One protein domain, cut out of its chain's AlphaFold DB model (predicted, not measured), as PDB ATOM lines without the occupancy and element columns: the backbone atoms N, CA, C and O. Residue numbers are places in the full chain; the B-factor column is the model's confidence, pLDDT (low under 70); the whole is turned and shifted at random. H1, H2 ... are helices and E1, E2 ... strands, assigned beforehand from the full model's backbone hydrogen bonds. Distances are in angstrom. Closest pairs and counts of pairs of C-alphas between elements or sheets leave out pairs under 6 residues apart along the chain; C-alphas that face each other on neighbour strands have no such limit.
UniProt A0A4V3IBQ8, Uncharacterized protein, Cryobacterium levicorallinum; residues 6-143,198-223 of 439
ATOM      1  N   ARG A   6     115.589 230.713 163.532       46.12
ATOM      2  CA  ARG A   6     115.267 232.032 162.954       46.12
ATOM      3  C   ARG A   6     115.335 233.167 163.979       46.12
ATOM      4  O   ARG A   6     115.819 234.250 163.664       46.12
ATOM      5  N   ASP A   7     114.772 232.944 165.159       48.31
ATOM      6  CA  ASP A   7     114.647 233.958 166.199       48.31
ATOM      7  C   ASP A   7     115.994 234.139 166.925       48.31
ATOM      8  O   ASP A   7     116.343 235.269 167.247       48.31
ATOM      9  N   VAL A   8     116.796 233.068 167.032       52.66
ATOM     10  CA  VAL A   8     118.217 233.109 167.430       52.66
ATOM     11  C   VAL A   8     119.017 233.967 166.440       52.66
ATOM     12  O   VAL A   8     119.554 235.000 166.819       52.66
ATOM     13  N   MET A   9     118.990 233.663 165.138       54.66
ATOM     14  CA  MET A   9     119.717 234.446 164.125       54.66
ATOM     15  C   MET A   9     119.286 235.923 164.053       54.66
ATOM     16  O   MET A   9     120.111 236.807 163.830       54.66
ATOM     17  N   ARG A  10     118.001 236.220 164.283       56.44
ATOM     18  CA  ARG A  10     117.502 237.601 164.393       56.44
ATOM     19  C   ARG A  10     118.048 238.304 165.638       56.44
ATOM     20  O   ARG A  10     118.356 239.489 165.582       56.44
ATOM     21  N   GLN A  11     118.169 237.584 166.749       53.78
ATOM     22  CA  GLN A  11     118.712 238.112 167.993       53.78
ATOM     23  C   GLN A  11     120.228 238.351 167.917       53.78
ATOM     24  O   GLN A  11     120.686 239.300 168.546       53.78
ATOM     25  N   VAL A  12     120.973 237.606 167.078       56.62
ATOM     26  CA  VAL A  12     122.399 237.884 166.787       56.62
ATOM     27  C   VAL A  12     122.484 239.302 166.247       56.62
ATOM     28  O   VAL A  12     123.181 240.143 166.801       56.62
ATOM     29  N   ASN A  13     121.675 239.604 165.230       55.97
ATOM     30  CA  ASN A  13     121.644 240.920 164.607       55.97
ATOM     31  C   ASN A  13     121.212 242.034 165.581       55.97
ATOM     32  O   ASN A  13     121.824 243.093 165.607       55.97
ATOM     33  N   ASN A  14     120.208 241.786 166.428       54.03
ATOM     34  CA  ASN A  14     119.751 242.769 167.419       54.03
ATOM     35  C   ASN A  14     120.802 243.064 168.510       54.03
ATOM     36  O   ASN A  14     120.859 244.185 169.013       54.03
ATOM     37  N   ASN A  15     121.625 242.082 168.888       49.38
ATOM     38  CA  ASN A  15     122.706 242.286 169.856       49.38
ATOM     39  C   ASN A  15     123.889 243.044 169.225       49.38
ATOM     40  O   ASN A  15     124.446 243.923 169.877       49.38
ATOM     41  N   LEU A  16     124.189 242.805 167.938       49.56
ATOM     42  CA  LEU A  16     125.115 243.643 167.155       49.56
ATOM     43  C   LEU A  16     124.629 245.109 167.063       49.56
ATOM     44  O   LEU A  16     125.435 246.034 167.014       49.56
ATOM     45  N   GLU A  17     123.310 245.344 167.070       45.78
ATOM     46  CA  GLU A  17     122.701 246.686 167.079       45.78
ATOM     47  C   GLU A  17     122.735 247.371 168.461       45.78
ATOM     48  O   GLU A  17     122.793 248.600 168.539       45.78
ATOM     49  N   ALA A  18     122.715 246.604 169.557       40.72
ATOM     50  CA  ALA A  18     122.697 247.127 170.926       40.72
ATOM     51  C   ALA A  18     124.078 247.598 171.431       40.72
ATOM     52  O   ALA A  18     124.136 248.372 172.387       40.72
ATOM     53  N   ALA A  19     125.170 247.213 170.758       44.34
ATOM     54  CA  ALA A  19     126.556 247.565 171.096       44.34
ATOM     55  C   ALA A  19     126.963 249.031 170.782       44.34
ATOM     56  O   ALA A  19     128.141 249.370 170.779       44.34
ATOM     57  N   GLY A  20     126.005 249.941 170.569       44.72
ATOM     58  CA  GLY A  20     126.220 251.371 170.842       44.72
ATOM     59  C   GLY A  20     126.981 252.228 169.819       44.72
ATOM     60  O   GLY A  20     127.460 253.293 170.205       44.72
ATOM     61  N   ALA A  21     127.045 251.881 168.528       37.22
ATOM     62  CA  ALA A  21     127.639 252.762 167.513       37.22
ATOM     63  C   ALA A  21     126.746 252.937 166.279       37.22
ATOM     64  O   ALA A  21     126.187 251.986 165.739       37.22
ATOM     65  N   ALA A  22     126.654 254.176 165.792       34.88
ATOM     66  CA  ALA A  22     125.909 254.615 164.608       34.88
ATOM     67  C   ALA A  22     126.471 254.080 163.263       34.88
ATOM     68  O   ALA A  22     126.345 254.735 162.227       34.88
ATOM     69  N   THR A  23     127.113 252.911 163.287       40.50
ATOM     70  CA  THR A  23     127.905 252.304 162.207       40.50
ATOM     71  C   THR A  23     127.877 250.766 162.224       40.50
ATOM     72  O   THR A  23     128.680 250.155 161.516       40.50
ATOM     73  N   SER A  24     126.982 250.122 162.987       41.22
ATOM     74  CA  SER A  24     126.869 248.654 163.012       41.22
ATOM     75  C   SER A  24     126.619 248.077 161.606       41.22
ATOM     76  O   SER A  24     126.063 248.737 160.726       41.22
ATOM     77  N   GLN A  25     127.112 246.865 161.347       49.53
ATOM     78  CA  GLN A  25     126.902 246.138 160.094       49.53
ATOM     79  C   GLN A  25     126.114 244.862 160.381       49.53
ATOM     80  O   GLN A  25     126.399 244.168 161.350       49.53
ATOM     81  N   ASN A  26     125.132 244.557 159.533       53.53
ATOM     82  CA  ASN A  26     124.211 243.439 159.739       53.53
ATOM     83  C   ASN A  26     124.632 242.214 158.919       53.53
ATOM     84  O   ASN A  26     124.995 242.353 157.742       53.53
ATOM     85  N   TYR A  27     124.478 241.014 159.490       57.47
ATOM     86  CA  TYR A  27     124.460 239.783 158.697       57.47
ATOM     87  C   TYR A  27     123.230 239.806 157.778       57.47
ATOM     88  O   TYR A  27     122.100 240.030 158.220       57.47
ATOM     89  N   ARG A  28     123.419 239.576 156.472       59.62
ATOM     90  CA  ARG A  28     122.298 239.461 155.525       59.62
ATOM     91  C   ARG A  28     121.813 238.018 155.457       59.62
ATOM     92  O   ARG A  28     122.466 237.161 154.870       59.62
ATOM     93  N   PHE A  29     120.625 237.764 155.994       67.75
ATOM     94  CA  PHE A  29     119.976 236.461 155.886       67.75
ATOM     95  C   PHE A  29     119.292 236.274 154.532       67.75
ATOM     96  O   PHE A  29     118.646 237.180 154.002       67.75
ATOM     97  N   LEU A  30     119.371 235.058 153.988       67.00
ATOM     98  CA  LEU A  30     118.516 234.653 152.877       67.00
ATOM     99  C   LEU A  30     117.070 234.562 153.359       67.00
ATOM    100  O   LEU A  30     116.779 233.747 154.229       67.00
ATOM    101  N   CYS A  31     116.152 235.325 152.764       64.62
ATOM    102  CA  CYS A  31     114.750 235.322 153.178       64.62
ATOM    103  C   CYS A  31     113.811 234.669 152.153       64.62
ATOM    104  O   CYS A  31     113.835 234.988 150.966       64.62
ATOM    105  N   THR A  32     112.900 233.825 152.630       62.16
ATOM    106  CA  THR A  32     111.712 233.388 151.901       62.16
ATOM    107  C   THR A  32     110.712 234.546 151.854       62.16
ATOM    108  O   THR A  32     110.430 235.186 152.869       62.16
ATOM    109  N   ASN A  33     110.207 234.856 150.655       54.56
ATOM    110  CA  ASN A  33     109.268 235.959 150.388       54.56
ATOM    111  C   ASN A  33     109.734 237.347 150.880       54.56
ATOM    112  O   ASN A  33     108.916 238.241 151.075       54.56
ATOM    113  N   GLY A  34     111.045 237.531 151.078       59.47
ATOM    114  CA  GLY A  34     111.643 238.796 151.512       59.47
ATOM    115  C   GLY A  34     111.496 239.125 153.002       59.47
ATOM    116  O   GLY A  34     111.906 240.211 153.394       59.47
ATOM    117  N   VAL A  35     110.939 238.225 153.828       55.75
ATOM    118  CA  VAL A  35     110.664 238.513 155.255       55.75
ATOM    119  C   VAL A  35     111.160 237.420 156.211       55.75
ATOM    120  O   VAL A  35     111.656 237.740 157.289       55.75
ATOM    121  N   ASP A  36     111.068 236.140 155.841       56.97
ATOM    122  CA  ASP A  36     111.397 235.027 156.745       56.97
ATOM    123  C   ASP A  36     112.762 234.416 156.441       56.97
ATOM    124  O   ASP A  36     112.975 233.986 155.315       56.97
ATOM    125  N   VAL A  37     113.658 234.284 157.429       66.50
ATOM    126  CA  VAL A  37     114.944 233.581 157.244       66.50
ATOM    127  C   VAL A  37     114.698 232.174 156.695       66.50
ATOM    128  O   VAL A  37     113.911 231.397 157.235       66.50
ATOM    129  N   THR A  38     115.381 231.854 155.605       71.50
ATOM    130  CA  THR A  38     115.335 230.553 154.947       71.50
ATOM    131  C   THR A  38     116.117 229.560 155.786       71.50
ATOM    132  O   THR A  38     117.341 229.620 155.829       71.50
ATOM    133  N   VAL A  39     115.412 228.627 156.416       74.56
ATOM    134  CA  VAL A  39     116.010 227.495 157.126       74.56
ATOM    135  C   VAL A  39     115.683 226.227 156.347       74.56
ATOM    136  O   VAL A  39     114.538 226.023 155.938       74.56
ATOM    137  N   ARG A  40     116.691 225.388 156.103       81.31
ATOM    138  CA  ARG A  40     116.538 224.101 155.416       81.31
ATOM    139  C   ARG A  40     116.948 222.985 156.363       81.31
ATOM    140  O   ARG A  40     118.006 223.073 156.972       81.31
ATOM    141  N   ASN A  41     116.137 221.936 156.429       82.44
ATOM    142  CA  ASN A  41     116.583 220.680 157.018       82.44
ATOM    143  C   ASN A  41     117.539 220.008 156.032       82.44
ATOM    144  O   ASN A  41     117.245 219.952 154.834       82.44
ATOM    145  N   VAL A  42     118.659 219.515 156.543       84.31
ATOM    146  CA  VAL A  42     119.680 218.807 155.772       84.31
ATOM    147  C   VAL A  42     119.943 217.460 156.422       84.31
ATOM    148  O   VAL A  42     119.932 217.348 157.646       84.31
ATOM    149  N   THR A  43     120.153 216.438 155.598       86.62
ATOM    150  CA  THR A  43     120.640 215.138 156.063       86.62
ATOM    151  C   THR A  43     122.130 215.094 155.775       86.62
ATOM    152  O   THR A  43     122.545 215.404 154.659       86.62
ATOM    153  N   LEU A  44     122.927 214.718 156.769       85.12
ATOM    154  CA  LEU A  44     124.379 214.671 156.659       85.12
ATOM    155  C   LEU A  44     124.860 213.218 156.739       85.12
ATOM    156  O   LEU A  44     124.261 212.410 157.450       85.12
ATOM    157  N   LEU A  45     125.908 212.878 155.989       78.06
ATOM    158  CA  LEU A  45     126.540 211.556 156.011       78.06
ATOM    159  C   LEU A  45     127.987 211.662 156.516       78.06
ATOM    160  O   LEU A  45     128.663 212.616 156.137       78.06
ATOM    161  N   PRO A  46     128.484 210.679 157.289       69.38
ATOM    162  CA  PRO A  46     129.923 210.495 157.484       69.38
ATOM    163  C   PRO A  46     130.601 210.196 156.141       69.38
ATOM    164  O   PRO A  46     129.999 209.532 155.284       69.38
ATOM    165  N   VAL A  47     131.839 210.648 155.938       58.97
ATOM    166  CA  VAL A  47     132.570 210.481 154.676       58.97
ATOM    167  C   VAL A  47     133.754 209.555 154.887       58.97
ATOM    168  O   VAL A  47     134.875 209.962 155.146       58.97
ATOM    169  N   GLY A  48     133.524 208.269 154.652       55.09
ATOM    170  CA  GLY A  48     134.562 207.257 154.797       55.09
ATOM    171  C   GLY A  48     134.072 206.065 155.598       55.09
ATOM    172  O   GLY A  48     132.885 205.925 155.888       55.09
ATOM    173  N   SER A  49     134.984 205.138 155.874       51.62
ATOM    174  CA  SER A  49     134.724 203.954 156.702       51.62
ATOM    175  C   SER A  49     135.163 204.138 158.158       51.62
ATOM    176  O   SER A  49     135.261 203.147 158.883       51.62
ATOM    177  N   ASP A  50     135.524 205.352 158.566       55.56
ATOM    178  CA  ASP A  50     135.845 205.686 159.947       55.56
ATOM    179  C   ASP A  50     134.570 205.957 160.760       55.56
ATOM    180  O   ASP A  50     133.483 206.206 160.247       55.56
ATOM    181  N   ALA A  51     134.681 205.761 162.072       56.41
ATOM    182  CA  ALA A  51     133.554 205.810 162.999       56.41
ATOM    183  C   ALA A  51     133.306 207.223 163.566       56.41
ATOM    184  O   ALA A  51     132.569 207.359 164.541       56.41
ATOM    185  N   THR A  52     133.947 208.254 163.008       66.25
ATOM    186  CA  THR A  52     133.968 209.624 163.538       66.25
ATOM    187  C   THR A  52     133.443 210.596 162.495       66.25
ATOM    188  O   THR A  52     133.939 210.584 161.382       66.25
ATOM    189  N   TYR A  53     132.459 211.414 162.869       73.75
ATOM    190  CA  TYR A  53     131.918 212.488 162.036       73.75
ATOM    191  C   TYR A  53     132.677 213.788 162.339       73.75
ATOM    192  O   TYR A  53     132.501 214.355 163.421       73.75
ATOM    193  N   ASP A  54     133.550 214.224 161.431       81.12
ATOM    194  CA  ASP A  54     134.380 215.422 161.583       81.12
ATOM    195  C   ASP A  54     133.891 216.616 160.733       81.12
ATOM    196  O   ASP A  54     132.892 216.555 160.009       81.12
ATOM    197  N   PHE A  55     134.570 217.760 160.843       87.38
ATOM    198  CA  PHE A  55     134.192 218.963 160.098       87.38
ATOM    199  C   PHE A  55     134.352 218.811 158.572       87.38
ATOM    200  O   PHE A  55     133.600 219.417 157.807       87.38
ATOM    201  N   ASN A  56     135.286 217.979 158.099       88.12
ATOM    202  CA  ASN A  56     135.446 217.716 156.668       88.12
ATOM    203  C   ASN A  56     134.287 216.875 156.135       88.12
ATOM    204  O   ASN A  56     133.786 217.160 155.043       88.12
ATOM    205  N   ASP A  57     133.824 215.890 156.912       85.88
ATOM    206  CA  ASP A  57     132.626 215.113 156.590       85.88
ATOM    207  C   ASP A  57     131.414 216.024 156.419       85.88
ATOM    208  O   ASP A  57     130.654 215.917 155.451       85.88
ATOM    209  N   TYR A  58     131.266 216.971 157.347       89.12
ATOM    210  CA  TYR A  58     130.229 217.990 157.319       89.12
ATOM    211  C   TYR A  58     130.261 218.830 156.038       89.12
ATOM    212  O   TYR A  58     129.262 218.879 155.304       89.12
ATOM    213  N   VAL A  59     131.403 219.448 155.729       92.12
ATOM    214  CA  VAL A  59     131.557 220.291 154.536       92.12
ATOM    215  C   VAL A  59     131.298 219.480 153.269       92.12
ATOM    216  O   VAL A  59     130.512 219.889 152.408       92.12
ATOM    217  N   TRP A  60     131.896 218.294 153.162       91.31
ATOM    218  CA  TRP A  60     131.745 217.442 151.989       91.31
ATOM    219  C   TRP A  60     130.305 216.961 151.803       91.31
ATOM    220  O   TRP A  60     129.788 216.970 150.679       91.31
ATOM    221  N   SER A  61     129.618 216.597 152.890       90.06
ATOM    222  CA  SER A  61     128.218 216.189 152.841       90.06
ATOM    223  C   SER A  61     127.308 217.330 152.381       90.06
ATOM    224  O   SER A  61     126.369 217.068 151.629       90.06
ATOM    225  N   LEU A  62     127.560 218.579 152.782       92.94
ATOM    226  CA  LEU A  62     126.796 219.741 152.315       92.94
ATOM    227  C   LEU A  62     127.041 220.068 150.837       92.94
ATOM    228  O   LEU A  62     126.114 220.457 150.119       92.94
ATOM    229  N   GLN A  63     128.273 219.893 150.370       94.44
ATOM    230  CA  GLN A  63     128.652 220.158 148.982       94.44
ATOM    231  C   GLN A  63     128.108 219.118 147.991       94.44
ATOM    232  O   GLN A  63     128.042 219.410 146.801       94.44
ATOM    233  N   ASN A  64     127.707 217.932 148.466       93.31
ATOM    234  CA  ASN A  64     127.351 216.777 147.629       93.31
ATOM    235  C   ASN A  64     125.973 216.166 147.967       93.31
ATOM    236  O   ASN A  64     125.743 214.969 147.772       93.31
ATOM    237  N   GLN A  65     125.034 216.968 148.467       92.81
ATOM    238  CA  GLN A  65     123.680 216.527 148.837       92.81
ATOM    239  C   GLN A  65     122.937 215.834 147.689       92.81
ATOM    240  O   GLN A  65     122.284 214.809 147.906       92.81
ATOM    241  N   VAL A  66     123.035 216.372 146.471       92.12
ATOM    242  CA  VAL A  66     122.374 215.813 145.284       92.12
ATOM    243  C   VAL A  66     123.043 214.508 144.872       92.12
ATOM    244  O   VAL A  66     122.355 213.519 144.613       92.12
ATOM    245  N   ALA A  67     124.376 214.482 144.851       92.19
ATOM    246  CA  ALA A  67     125.149 213.300 144.478       92.19
ATOM    247  C   ALA A  67     124.892 212.112 145.424       92.19
ATOM    248  O   ALA A  67     124.857 210.966 144.978       92.19
ATOM    249  N   PHE A  68     124.650 212.386 146.708       89.25
ATOM    250  CA  PHE A  68     124.315 211.375 147.713       89.25
ATOM    251  C   PHE A  68     122.815 211.069 147.833       89.25
ATOM    252  O   PHE A  68     122.434 210.184 148.596       89.25
ATOM    253  N   GLY A  69     121.949 211.768 147.093       90.06
ATOM    254  CA  GLY A  69     120.497 211.585 147.177       90.06
ATOM    255  C   GLY A  69     119.885 212.033 148.513       90.06
ATOM    256  O   GLY A  69     118.816 211.553 148.884       90.06
ATOM    257  N   LEU A  70     120.553 212.937 149.235       86.12
ATOM    258  CA  LEU A  70     120.155 213.439 150.558       86.12
ATOM    259  C   LEU A  70     119.226 214.650 150.478       86.12
ATOM    260  O   LEU A  70     118.410 214.880 151.372       86.12
ATOM    261  N   GLY A  71     119.333 215.418 149.395       88.00
ATOM    262  CA  GLY A  71     118.576 216.644 149.213       88.00
ATOM    263  C   GLY A  71     118.567 217.124 147.762       88.00
ATOM    264  O   GLY A  71     119.334 216.640 146.932       88.00
ATOM    265  N   PRO A  72     117.682 218.079 147.428       88.69
ATOM    266  CA  PRO A  72     117.509 218.550 146.056       88.69
ATOM    267  C   PRO A  72     118.522 219.626 145.629       88.69
ATOM    268  O   PRO A  72     118.449 220.090 144.494       88.69
ATOM    269  N   VAL A  73     119.396 220.090 146.528       89.44
ATOM    270  CA  VAL A  73     120.332 221.197 146.283       89.44
ATOM    271  C   VAL A  73     121.661 220.951 146.982       89.44
ATOM    272  O   VAL A  73     121.664 220.527 148.134       89.44
ATOM    273  N   ASP A  74     122.757 221.291 146.309       91.81
ATOM    274  CA  ASP A  74     124.092 221.365 146.906       91.81
ATOM    275  C   ASP A  74     124.333 222.767 147.491       91.81
ATOM    276  O   ASP A  74     123.906 223.783 146.930       91.81
ATOM    277  N   PHE A  75     125.033 222.841 148.621       92.75
ATOM    278  CA  PHE A  75     125.297 224.090 149.341       92.75
ATOM    279  C   PHE A  75     126.656 224.675 148.933       92.75
ATOM    280  O   PHE A  75     127.584 224.757 149.730       92.75
ATOM    281  N   ILE A  76     126.779 225.044 147.655       93.50
ATOM    282  CA  ILE A  76     128.046 225.442 147.004       93.50
ATOM    283  C   ILE A  76     128.051 226.889 146.492       93.50
ATOM    284  O   ILE A  76     128.860 227.250 145.639       93.50
ATOM    285  N   ALA A  77     127.115 227.733 146.936       89.31
ATOM    286  CA  ALA A  77     127.037 229.096 146.426       89.31
ATOM    287  C   ALA A  77     128.179 229.952 146.997       89.31
ATOM    288  O   ALA A  77     128.299 230.151 148.201       89.31
ATOM    289  N   ASN A  78     128.977 230.491 146.083       84.56
ATOM    290  CA  ASN A  78     130.196 231.275 146.298       84.56
ATOM    291  C   ASN A  78     130.017 232.621 147.030       84.56
ATOM    292  O   ASN A  78     130.976 233.361 147.210       84.56
ATOM    293  N   ASP A  79     128.793 232.969 147.412       77.25
ATOM    294  CA  ASP A  79     128.429 234.230 148.055       77.25
ATOM    295  C   ASP A  79     127.657 234.002 149.368       77.25
ATOM    296  O   ASP A  79     126.828 234.830 149.764       77.25
ATOM    297  N   ARG A  80     127.868 232.851 150.027       86.31
ATOM    298  CA  ARG A  80     127.125 232.440 151.227       86.31
ATOM    299  C   ARG A  80     128.022 231.896 152.335       86.31
ATOM    300  O   ARG A  80     128.962 231.146 152.086       86.31
ATOM    301  N   LEU A  81     127.621 232.227 153.561       86.69
ATOM    302  CA  LEU A  81     128.007 231.526 154.780       86.69
ATOM    303  C   LEU A  81     126.920 230.487 155.089       86.69
ATOM    304  O   LEU A  81     125.729 230.819 155.087       86.69
ATOM    305  N   TYR A  82     127.316 229.246 155.339       90.25
ATOM    306  CA  TYR A  82     126.430 228.150 155.707       90.25
ATOM    307  C   TYR A  82     126.710 227.740 157.150       90.25
ATOM    308  O   TYR A  82     127.714 227.096 157.413       90.25
ATOM    309  N   ILE A  83     125.794 228.084 158.059       87.19
ATOM    310  CA  ILE A  83     125.799 227.601 159.445       87.19
ATOM    311  C   ILE A  83     124.786 226.466 159.589       87.19
ATOM    312  O   ILE A  83     123.636 226.592 159.157       87.19
ATOM    313  N   THR A  84     125.195 225.339 160.169       87.19
ATOM    314  CA  THR A  84     124.313 224.184 160.405       87.19
ATOM    315  C   THR A  84     124.315 223.785 161.873       87.19
ATOM    316  O   THR A  84     125.361 223.496 162.440       87.19
ATOM    317  N   TYR A  85     123.133 223.733 162.483       85.19
ATOM    318  CA  TYR A  85     122.966 223.041 163.756       85.19
ATOM    319  C   TYR A  85     122.861 221.537 163.489       85.19
ATOM    320  O   TYR A  85     122.045 221.124 162.658       85.19
ATOM    321  N   ILE A  86     123.687 220.744 164.169       82.38
ATOM    322  CA  ILE A  86     123.754 219.294 163.979       82.38
ATOM    323  C   ILE A  86     123.367 218.607 165.288       82.38
ATOM    324  O   ILE A  86     123.982 218.813 166.334       82.38
ATOM    325  N   ASP A  87     122.330 217.775 165.232       74.25
ATOM    326  CA  ASP A  87     121.940 216.943 166.366       74.25
ATOM    327  C   ASP A  87     122.995 215.853 166.629       74.25
ATOM    328  O   ASP A  87     123.535 215.265 165.694       74.25
ATOM    329  N   GLN A  88     123.224 215.523 167.905       73.69
ATOM    330  CA  GLN A  88     124.038 214.381 168.358       73.69
ATOM    331  C   GLN A  88     125.551 214.444 168.081       73.69
ATOM    332  O   GLN A  88     126.210 213.406 168.098       73.69
ATOM    333  N   ILE A  89     126.128 215.632 167.882       74.31
ATOM    334  CA  ILE A  89     127.592 215.806 167.785       74.31
ATOM    335  C   ILE A  89     128.231 216.367 169.065       74.31
ATOM    336  O   ILE A  89     129.430 216.622 169.082       74.31
ATOM    337  N   GLN A  90     127.459 216.540 170.143       79.44
ATOM    338  CA  GLN A  90     127.930 217.148 171.397       79.44
ATOM    339  C   GLN A  90     129.058 216.349 172.067       79.44
ATOM    340  O   GLN A  90     129.890 216.928 172.753       79.44
ATOM    341  N   ASP A  91     129.122 215.031 171.851       73.94
ATOM    342  CA  ASP A  91     130.210 214.194 172.379       73.94
ATOM    343  C   ASP A  91     131.543 214.425 171.639       73.94
ATOM    344  O   ASP A  91     132.609 214.139 172.183       73.94
ATOM    345  N   VAL A  92     131.487 214.923 170.397       71.81
ATOM    346  CA  VAL A  92     132.656 215.225 169.551       71.81
ATOM    347  C   VAL A  92     133.032 216.709 169.642       71.81
ATOM    348  O   VAL A  92     134.212 217.038 169.605       71.81
ATOM    349  N   TYR A  93     132.038 217.586 169.819       76.12
ATOM    350  CA  TYR A  93     132.183 219.039 169.960       76.12
ATOM    351  C   TYR A  93     131.552 219.513 171.279       76.12
ATOM    352  O   TYR A  93     130.501 220.163 171.260       76.12
ATOM    353  N   PRO A  94     132.154 219.170 172.434       71.06
ATOM    354  CA  PRO A  94     131.598 219.509 173.744       71.06
ATOM    355  C   PRO A  94     131.580 221.020 174.012       71.06
ATOM    356  O   PRO A  94     130.759 221.486 174.800       71.06
ATOM    357  N   ASP A  95     132.445 221.774 173.331       70.62
ATOM    358  CA  ASP A  95     132.675 223.195 173.594       70.62
ATOM    359  C   ASP A  95     131.877 224.135 172.677       70.62
ATOM    360  O   ASP A  95     131.950 225.350 172.837       70.62
ATOM    361  N   GLY A  96     131.072 223.614 171.742       81.69
ATOM    362  CA  GLY A  96     130.233 224.474 170.905       81.69
ATOM    363  C   GLY A  96     130.093 223.996 169.472       81.69
ATOM    364  O   GLY A  96     129.139 223.294 169.134       81.69
ATOM    365  N   GLY A  97     131.009 224.433 168.615       88.94
ATOM    366  CA  GLY A  97     130.946 224.254 167.173       88.94
ATOM    367  C   GLY A  97     132.323 224.256 166.519       88.94
ATOM    368  O   GLY A  97     133.338 224.005 167.165       88.94
ATOM    369  N   GLN A  98     132.326 224.453 165.203       90.75
ATOM    370  CA  GLN A  98     133.541 224.711 164.441       90.75
ATOM    371  C   GLN A  98     133.213 225.533 163.191       90.75
ATOM    372  O   GLN A  98     132.273 225.217 162.453       90.75
ATOM    373  N   GLY A  99     134.019 226.556 162.926       91.56
ATOM    374  CA  GLY A  99     133.948 227.407 161.747       91.56
ATOM    375  C   GLY A  99     135.222 227.334 160.912       91.56
ATOM    376  O   GLY A  99     136.330 227.179 161.418       91.56
ATOM    377  N   GLU A 100     135.080 227.470 159.594       92.31
ATOM    378  CA  GLU A 100     136.236 227.697 158.731       92.31
ATOM    379  C   GLU A 100     136.883 229.052 159.026       92.31
ATOM    380  O   GLU A 100     136.203 230.075 158.949       92.31
ATOM    381  N   LEU A 101     138.203 229.058 159.215       92.38
ATOM    382  CA  LEU A 101     139.040 230.252 159.310       92.38
ATOM    383  C   LEU A 101     140.144 230.194 158.247       92.38
ATOM    384  O   LEU A 101     140.808 229.170 158.078       92.38
ATOM    385  N   SER A 102     140.368 231.291 157.521       93.75
ATOM    386  CA  SER A 102     141.566 231.443 156.690       93.75
ATOM    387  C   SER A 102     142.603 232.274 157.440       93.75
ATOM    388  O   SER A 102     142.307 233.374 157.903       93.75
ATOM    389  N   ILE A 103     143.828 231.753 157.547       94.81
ATOM    390  CA  ILE A 103     144.947 232.494 158.138       94.81
ATOM    391  C   ILE A 103     145.480 233.464 157.086       94.81
ATOM    392  O   ILE A 103     146.296 233.103 156.237       94.81
ATOM    393  N   ASP A 104     144.926 234.669 157.109       95.56
ATOM    394  CA  ASP A 104     145.230 235.771 156.212       95.56
ATOM    395  C   ASP A 104     144.798 237.084 156.876       95.56
ATOM    396  O   ASP A 104     143.619 237.443 156.910       95.56
ATOM    397  N   ASP A 105     145.770 237.809 157.413       95.25
ATOM    398  CA  ASP A 105     145.587 239.068 158.124       95.25
ATOM    399  C   ASP A 105     145.829 240.291 157.232       95.25
ATOM    400  O   ASP A 105     145.908 241.413 157.730       95.25
ATOM    401  N   GLN A 106     145.925 240.131 155.906       95.69
ATOM    402  CA  GLN A 106     146.195 241.272 155.039       95.69
ATOM    403  C   GLN A 106     145.021 242.276 155.035       95.69
ATOM    404  O   GLN A 106     143.852 241.893 154.932       95.69
ATOM    405  N   PRO A 107     145.276 243.594 155.047       93.06
ATOM    406  CA  PRO A 107     144.224 244.595 155.231       93.06
ATOM    407  C   PRO A 107     143.373 244.843 153.981       93.06
ATOM    408  O   PRO A 107     142.419 245.620 154.037       93.06
ATOM    409  N   ASN A 108     143.725 244.284 152.818       90.19
ATOM    410  CA  ASN A 108     143.003 244.527 151.569       90.19
ATOM    411  C   ASN A 108     141.860 243.511 151.389       90.19
ATOM    412  O   ASN A 108     142.146 242.365 151.048       90.19
ATOM    413  N   PRO A 109     140.577 243.911 151.487       87.56
ATOM    414  CA  PRO A 109     139.457 242.980 151.375       87.56
ATOM    415  C   PRO A 109     139.345 242.303 150.014       87.56
ATOM    416  O   PRO A 109     138.758 241.237 149.923       87.56
ATOM    417  N   ALA A 110     139.883 242.901 148.947       87.69
ATOM    418  CA  ALA A 110     139.851 242.290 147.620       87.69
ATOM    419  C   ALA A 110     140.878 241.158 147.451       87.69
ATOM    420  O   ALA A 110     140.808 240.419 146.473       87.69
ATOM    421  N   LEU A 111     141.857 241.075 148.355       90.69
ATOM    422  CA  LEU A 111     142.910 240.062 148.333       90.69
ATOM    423  C   LEU A 111     142.797 239.091 149.508       90.69
ATOM    424  O   LEU A 111     143.261 237.964 149.373       90.69
ATOM    425  N   ASN A 112     142.183 239.519 150.616       92.56
ATOM    426  CA  ASN A 112     142.076 238.729 151.832       92.56
ATOM    427  C   ASN A 112     141.208 237.481 151.619       92.56
ATOM    428  O   ASN A 112     140.046 237.580 151.222       92.56
ATOM    429  N   ALA A 113     141.769 236.314 151.929       92.56
ATOM    430  CA  ALA A 113     141.114 235.026 151.806       92.56
ATOM    431  C   ALA A 113     139.845 234.942 152.655       92.56
ATOM    432  O   ALA A 113     138.892 234.328 152.209       92.56
ATOM    433  N   ASN A 114     139.760 235.592 153.818       89.38
ATOM    434  CA  ASN A 114     138.536 235.645 154.635       89.38
ATOM    435  C   ASN A 114     137.377 236.411 153.969       89.38
ATOM    436  O   ASN A 114     136.264 236.439 154.491       89.38
ATOM    437  N   ASN A 115     137.627 237.028 152.813       87.25
ATOM    438  CA  ASN A 115     136.656 237.776 152.028       87.25
ATOM    439  C   ASN A 115     136.611 237.340 150.550       87.25
ATOM    440  O   ASN A 115     136.228 238.109 149.664       87.25
ATOM    441  N   ASP A 116     137.046 236.115 150.266       82.06
ATOM    442  CA  ASP A 116     136.953 235.542 148.932       82.06
ATOM    443  C   ASP A 116     135.505 235.193 148.537       82.06
ATOM    444  O   ASP A 116     134.560 235.238 149.325       82.06
ATOM    445  N   THR A 117     135.312 234.857 147.262       78.44
ATOM    446  CA  THR A 117     134.006 234.472 146.715       78.44
ATOM    447  C   THR A 117     133.843 232.954 146.711       78.44
ATOM    448  O   THR A 117     133.572 232.371 145.660       78.44
ATOM    449  N   ARG A 118     134.089 232.278 147.833       87.38
ATOM    450  CA  ARG A 118     133.831 230.836 147.971       87.38
ATOM    451  C   ARG A 118     132.809 230.596 149.088       87.38
ATOM    452  O   ARG A 118     132.686 231.436 149.977       87.38
ATOM    453  N   PRO A 119     132.061 229.479 149.066       90.31
ATOM    454  CA  PRO A 119     131.184 229.141 150.174       90.31
ATOM    455  C   PRO A 119     132.010 228.907 151.442       90.31
ATOM    456  O   PRO A 119     133.074 228.284 151.391       90.31
ATOM    457  N   ARG A 120     131.500 229.400 152.567       91.88
ATOM    458  CA  ARG A 120     132.081 229.197 153.898       91.88
ATOM    459  C   ARG A 120     131.136 228.371 154.740       91.88
ATOM    460  O   ARG A 120     129.918 228.502 154.604       91.88
ATOM    461  N   TYR A 121     131.705 227.558 155.610       93.69
ATOM    462  CA  TYR A 121     130.950 226.599 156.391       93.69
ATOM    463  C   TYR A 121     131.260 226.754 157.871       93.69
ATOM    464  O   TYR A 121     132.384 227.069 158.270       93.69
ATOM    465  N   SER A 122     130.240 226.544 158.678       92.25
ATOM    466  CA  SER A 122     130.328 226.484 160.124       92.25
ATOM    467  C   SER A 122     129.254 225.537 160.637       92.25
ATOM    468  O   SER A 122     128.164 225.420 160.071       92.25
ATOM    469  N   MET A 123     129.540 224.852 161.730       89.19
ATOM    470  CA  MET A 123     128.568 223.997 162.389       89.19
ATOM    471  C   MET A 123     128.517 224.295 163.873       89.19
ATOM    472  O   MET A 123     129.510 224.704 164.460       89.19
ATOM    473  N   SER A 124     127.357 224.061 164.474       87.56
ATOM    474  CA  SER A 124     127.170 224.177 165.913       87.56
ATOM    475  C   SER A 124     126.506 222.919 166.457       87.56
ATOM    476  O   SER A 124     125.481 222.469 165.934       87.56
ATOM    477  N   ALA A 125     127.061 222.378 167.538       85.12
ATOM    478  CA  ALA A 125     126.459 221.306 168.320       85.12
ATOM    479  C   ALA A 125     125.317 221.820 169.210       85.12
ATOM    480  O   ALA A 125     124.515 221.028 169.707       85.12
ATOM    481  N   TYR A 126     125.200 223.136 169.407       81.88
ATOM    482  CA  TYR A 126     124.172 223.741 170.252       81.88
ATOM    483  C   TYR A 126     123.376 224.796 169.493       81.88
ATOM    484  O   TYR A 126     123.913 225.612 168.743       81.88
ATOM    485  N   LEU A 127     122.063 224.820 169.713       75.44
ATOM    486  CA  LEU A 127     121.221 225.909 169.229       75.44
ATOM    487  C   LEU A 127     121.354 227.120 170.166       75.44
ATOM    488  O   LEU A 127     120.392 227.519 170.824       75.44
ATOM    489  N   ASP A 128     122.571 227.651 170.248       75.00
ATOM    490  CA  ASP A 128     122.975 228.756 171.109       75.00
ATOM    491  C   ASP A 128     123.423 229.956 170.270       75.00
ATOM    492  O   ASP A 128     124.105 229.822 169.253       75.00
ATOM    493  N   LEU A 129     122.988 231.141 170.691       70.81
ATOM    494  CA  LEU A 129     123.224 232.386 169.978       70.81
ATOM    495  C   LEU A 129     124.706 232.738 169.875       70.81
ATOM    496  O   LEU A 129     125.160 233.183 168.821       70.81
ATOM    497  N   LEU A 130     125.413 232.590 170.990       75.88
ATOM    498  CA  LEU A 130     126.798 233.000 171.135       75.88
ATOM    499  C   LEU A 130     127.690 232.049 170.359       75.88
ATOM    500  O   LEU A 130     128.507 232.522 169.583       75.88
ATOM    501  N   VAL A 131     127.444 230.739 170.453       82.06
ATOM    502  CA  VAL A 131     128.178 229.742 169.659       82.06
ATOM    503  C   VAL A 131     128.003 230.016 168.168       82.06
ATOM    504  O   VAL A 131     128.973 230.116 167.434       82.06
ATOM    505  N   ILE A 132     126.774 230.235 167.693       79.56
ATOM    506  CA  ILE A 132     126.563 230.507 166.266       79.56
ATOM    507  C   ILE A 132     127.264 231.801 165.822       79.56
ATOM    508  O   ILE A 132     127.867 231.831 164.750       79.56
ATOM    509  N   ALA A 133     127.179 232.873 166.611       78.25
ATOM    510  CA  ALA A 133     127.863 234.123 166.290       78.25
ATOM    511  C   ALA A 133     129.392 233.947 166.284       78.25
ATOM    512  O   ALA A 133     130.051 234.474 165.389       78.25
ATOM    513  N   HIS A 134     129.920 233.161 167.222       88.00
ATOM    514  CA  HIS A 134     131.328 232.792 167.325       88.00
ATOM    515  C   HIS A 134     131.810 232.068 166.060       88.00
ATOM    516  O   HIS A 134     132.719 232.538 165.378       88.00
ATOM    517  N   GLU A 135     131.120 231.004 165.637       89.75
ATOM    518  CA  GLU A 135     131.530 230.253 164.442       89.75
ATOM    519  C   GLU A 135     131.438 231.075 163.148       89.75
ATOM    520  O   GLU A 135     132.229 230.909 162.213       89.75
ATOM    521  N   ILE A 136     130.476 231.996 163.074       85.62
ATOM    522  CA  ILE A 136     130.384 232.935 161.952       85.62
ATOM    523  C   ILE A 136     131.534 233.951 162.000       85.62
ATOM    524  O   ILE A 136     132.020 234.356 160.940       85.62
ATOM    525  N   GLY A 137     131.992 234.340 163.194       86.25
ATOM    526  CA  GLY A 137     133.192 235.148 163.404       86.25
ATOM    527  C   GLY A 137     134.411 234.551 162.699       86.25
ATOM    528  O   GLY A 137     135.067 235.249 161.918       86.25
ATOM    529  N   HIS A 138     134.632 233.241 162.843       93.12
ATOM    530  CA  HIS A 138     135.673 232.524 162.095       93.12
ATOM    531  C   HIS A 138     135.510 232.638 160.584       93.12
ATOM    532  O   HIS A 138     136.465 232.976 159.881       93.12
ATOM    533  N   ASN A 139     134.291 232.449 160.069       90.38
ATOM    534  CA  ASN A 139     134.035 232.512 158.630       90.38
ATOM    535  C   ASN A 139     134.374 233.866 157.994       90.38
ATOM    536  O   ASN A 139     134.665 233.908 156.797       90.38
ATOM    537  N   ILE A 140     134.332 234.952 158.771       88.38
ATOM    538  CA  ILE A 140     134.695 236.300 158.320       88.38
ATOM    539  C   ILE A 140     136.101 236.730 158.756       88.38
ATOM    540  O   ILE A 140     136.504 237.853 158.451       88.38
ATOM    541  N   GLY A 141     136.864 235.849 159.409       92.00
ATOM    542  CA  GLY A 141     138.290 236.018 159.678       92.00
ATOM    543  C   GLY A 141     138.686 236.403 161.102       92.00
ATOM    544  O   GLY A 141     139.833 236.807 161.281       92.00
ATOM    545  N   ALA A 142     137.801 236.294 162.094       90.88
ATOM    546  CA  ALA A 142     138.173 236.425 163.505       90.88
ATOM    547  C   ALA A 142     138.606 235.063 164.089       90.88
ATOM    548  O   ALA A 142     137.986 234.054 163.786       90.88
ATOM    549  N   VAL A 143     139.632 234.934 164.923       94.25
ATOM    550  CA  VAL A 143     140.701 235.883 165.263       94.25
ATOM    551  C   VAL A 143     141.971 235.467 164.515       94.25
ATOM    552  O   VAL A 143     142.324 234.287 164.475       94.25
ATOM    553  N   PHE A 198     136.739 246.544 164.188       81.25
ATOM    554  CA  PHE A 198     136.630 247.971 164.493       81.25
ATOM    555  C   PHE A 198     135.630 248.615 163.544       81.25
ATOM    556  O   PHE A 198     135.778 248.540 162.316       81.25
ATOM    557  N   SER A 199     134.623 249.294 164.093       71.38
ATOM    558  CA  SER A 199     133.610 249.948 163.266       71.38
ATOM    559  C   SER A 199     134.161 251.213 162.582       71.38
ATOM    560  O   SER A 199     134.670 252.138 163.211       71.38
ATOM    561  N   GLY A 200     134.057 251.287 161.253       69.25
ATOM    562  CA  GLY A 200     134.527 252.445 160.483       69.25
ATOM    563  C   GLY A 200     136.009 252.373 160.100       69.25
ATOM    564  O   GLY A 200     136.463 251.371 159.556       69.25
ATOM    565  N   THR A 201     136.746 253.479 160.264       79.75
ATOM    566  CA  THR A 201     138.179 253.566 159.909       79.75
ATOM    567  C   THR A 201     139.029 253.553 161.182       79.75
ATOM    568  O   THR A 201     138.978 254.543 161.917       79.75
ATOM    569  N   PRO A 202     139.812 252.488 161.439       82.56
ATOM    570  CA  PRO A 202     140.673 252.411 162.617       82.56
ATOM    571  C   PRO A 202     141.726 253.534 162.638       82.56
ATOM    572  O   PRO A 202     142.262 253.888 161.580       82.56
ATOM    573  N   PRO A 203     142.062 254.106 163.811       90.25
ATOM    574  CA  PRO A 203     143.205 255.004 163.956       90.25
ATOM    575  C   PRO A 203     144.503 254.323 163.518       90.25
ATOM    576  O   PRO A 203     144.674 253.134 163.741       90.25
ATOM    577  N   ALA A 204     145.475 255.074 162.991       92.56
ATOM    578  CA  ALA A 204     146.748 254.502 162.522       92.56
ATOM    579  C   ALA A 204     147.566 253.762 163.606       92.56
ATOM    580  O   ALA A 204     148.480 253.017 163.270       92.56
ATOM    581  N   SER A 205     147.274 253.996 164.890       91.88
ATOM    582  CA  SER A 205     147.877 253.287 166.026       91.88
ATOM    583  C   SER A 205     147.207 251.950 166.355       91.88
ATOM    584  O   SER A 205     147.754 251.199 167.150       91.88
ATOM    585  N   ASN A 206     146.020 251.684 165.808       91.62
ATOM    586  CA  ASN A 206     145.257 250.464 166.042       91.62
ATOM    587  C   ASN A 206     145.730 249.366 165.071       91.62
ATOM    588  O   ASN A 206     145.979 249.637 163.894       91.62
ATOM    589  N   TYR A 207     145.848 248.132 165.564       94.81
ATOM    590  CA  TYR A 207     146.302 246.968 164.798       94.81
ATOM    591  C   TYR A 207     145.512 246.769 163.489       94.81
ATOM    592  O   TYR A 207     146.103 246.541 162.426       94.81
ATOM    593  N   LEU A 208     144.196 246.979 163.533       92.19
ATOM    594  CA  LEU A 208     143.265 246.811 162.417       92.19
ATOM    595  C   LEU A 208     143.397 247.891 161.330       92.19
ATOM    596  O   LEU A 208     142.773 247.790 160.272       92.19
ATOM    597  N   ALA A 209     144.221 248.926 161.538       93.44
ATOM    598  CA  ALA A 209     144.555 249.892 160.490       93.44
ATOM    599  C   ALA A 209     145.450 249.287 159.397       93.44
ATOM    600  O   ALA A 209     145.405 249.730 158.245       93.44
ATOM    601  N   THR A 210     146.265 248.287 159.749       95.06
ATOM    602  CA  THR A 210     147.203 247.624 158.829       95.06
ATOM    603  C   THR A 210     146.956 246.130 158.666       95.06
ATOM    604  O   THR A 210     147.649 245.517 157.860       95.06
ATOM    605  N   HIS A 211     145.971 245.566 159.363       96.38
ATOM    606  CA  HIS A 211     145.618 244.148 159.299       96.38
ATOM    607  C   HIS A 211     144.139 243.942 158.943       96.38
ATOM    608  O   HIS A 211     143.398 244.900 158.692       96.38
ATOM    609  N   TRP A 212     143.721 242.682 158.840       94.69
ATOM    610  CA  TRP A 212     142.355 242.308 158.512       94.69
ATOM    611  C   TRP A 212     141.385 242.802 159.582       94.69
ATOM    612  O   TRP A 212     141.492 242.436 160.743       94.69
ATOM    613  N   ASN A 213     140.418 243.613 159.159       89.00
ATOM    614  CA  ASN A 213     139.309 244.057 159.990       89.00
ATOM    615  C   ASN A 213     138.043 243.368 159.488       89.00
ATOM    616  O   ASN A 213     137.597 243.644 158.368       89.00
ATOM    617  N   THR A 214     137.448 242.506 160.312       87.06
ATOM    618  CA  THR A 214     136.243 241.741 159.959       87.06
ATOM    619  C   THR A 214     135.055 242.638 159.604       87.06
ATOM    620  O   THR A 214     134.243 242.252 158.763       87.06
ATOM    621  N   ALA A 215     135.012 243.889 160.089       78.50
ATOM    622  CA  ALA A 215     134.036 244.907 159.679       78.50
ATOM    623  C   ALA A 215     134.133 245.307 158.189       78.50
ATOM    624  O   ALA A 215     133.330 246.095 157.688       78.50
ATOM    625  N   ARG A 216     135.138 244.811 157.459       80.25
ATOM    626  CA  ARG A 216     135.309 245.004 156.009       80.25
ATOM    627  C   ARG A 216     134.934 243.766 155.198       80.25
ATOM    628  O   ARG A 216     135.115 243.778 153.978       80.25
ATOM    629  N   SER A 217     134.425 242.723 155.850       82.56
ATOM    630  CA  SER A 217     133.921 241.527 155.186       82.56
ATOM    631  C   SER A 217     132.725 241.863 154.290       82.56
ATOM    632  O   SER A 217     131.776 242.527 154.694       82.56
ATOM    633  N   GLY A 218     132.751 241.370 153.056       77.88
ATOM    634  CA  GLY A 218     131.682 241.484 152.066       77.88
ATOM    635  C   GLY A 218     130.453 240.639 152.399       77.88
ATOM    636  O   GLY A 218     129.404 240.825 151.779       77.88
ATOM    637  N   PHE A 219     130.551 239.751 153.394       76.62
ATOM    638  CA  PHE A 219     129.401 239.065 153.985       76.62
ATOM    639  C   PHE A 219     128.606 239.966 154.942       76.62
ATOM    640  O   PHE A 219     127.454 239.656 155.264       76.62
ATOM    641  N   LEU A 220     129.181 241.099 155.354       73.31
ATOM    642  CA  LEU A 220     128.513 242.111 156.156       73.31
ATOM    643  C   LEU A 220     127.918 243.207 155.266       73.31
ATOM    644  O   LEU A 220     128.464 243.608 154.237       73.31
ATOM    645  N   SER A 221     126.752 243.707 155.667       59.88
ATOM    646  CA  SER A 221     126.145 244.878 155.043       59.88
ATOM    647  C   SER A 221     126.447 246.117 155.862       59.88
ATOM    648  O   SER A 221     126.054 246.129 157.030       59.88
ATOM    649  N   PRO A 222     126.961 247.213 155.273       49.97
ATOM    650  CA  PRO A 222     126.877 248.501 155.943       49.97
ATOM    651  C   PRO A 222     125.405 248.786 156.262       49.97
ATOM    652  O   PRO A 222     124.545 248.643 155.380       49.97
ATOM    653  N   ILE A 223     125.096 249.167 157.505       48.16
ATOM    654  CA  ILE A 223     123.844 249.864 157.790       48.16
ATOM    655  C   ILE A 223     124.001 251.241 157.155       48.16
ATOM    656  O   ILE A 223     124.485 252.199 157.749       48.16
TER     657      ILE A 223
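AT A GLANCE: This is residues 6 to 143 and 198 to 223 of the 439 residues of an uncharacterized protein of Cryobacterium levicorallinum (UniProt A0A4V3IBQ8). With little regular structure, a small sheet, E2 E4 E3, is sandwiched between H3 and H2; H1 packs on H3 and on E1, which pairs with E5. The 164 printed residues have three named helices and five named strands, H1 E1 H2 E2 E3 E4 H3 E5, a mixed class with 52 residues in named elements. The whole is compact, radius of gyration of the C-alphas 16.8 A, spanning 52 by 34 by 29 A.

IN THESE COORDINATES: H1, residues 6 to 18, 18.6 A long, begins at C-alpha 6 (115.267, 232.032, 162.954). Then come E1 25 to 27, H2 55 to 63, E2 81 to 85, E3 97 to 99, E4 120 to 124, H3 129 to 139 and E5 220 to 222, ending at C-alpha 222 (126.877, 248.501, 155.943).

HOW THE PARTS SIT: E2 and E4 are parallel, N 82 and O 120 2.8 A apart; E3 and E4 form an antiparallel hairpin, N 98 and O 123 2.9 A apart. H3, height 7.5 A, and H2, height 9.4 A, are on opposite faces of this sheet. H1 touches H3 with residues 8 to 12 alone, about perpendicular at 79 degrees; the closest C-alphas, of Val 8 and Leu 129, are 5.7 A apart. E1 and E5 are antiparallel, N 26 and O 221 3.1 A apart. Every O i to N i+4 pair in H1, H2 and H3 is within hydrogen-bond range.

THE WHOLE: Residues 144 to 197 are cut out, a 12.8 A gap between C-alphas 143 and 198. The link E1 to H2 is long, 27 residues. Model pLDDT is under 70 in 43 residues, among them 6 to 37.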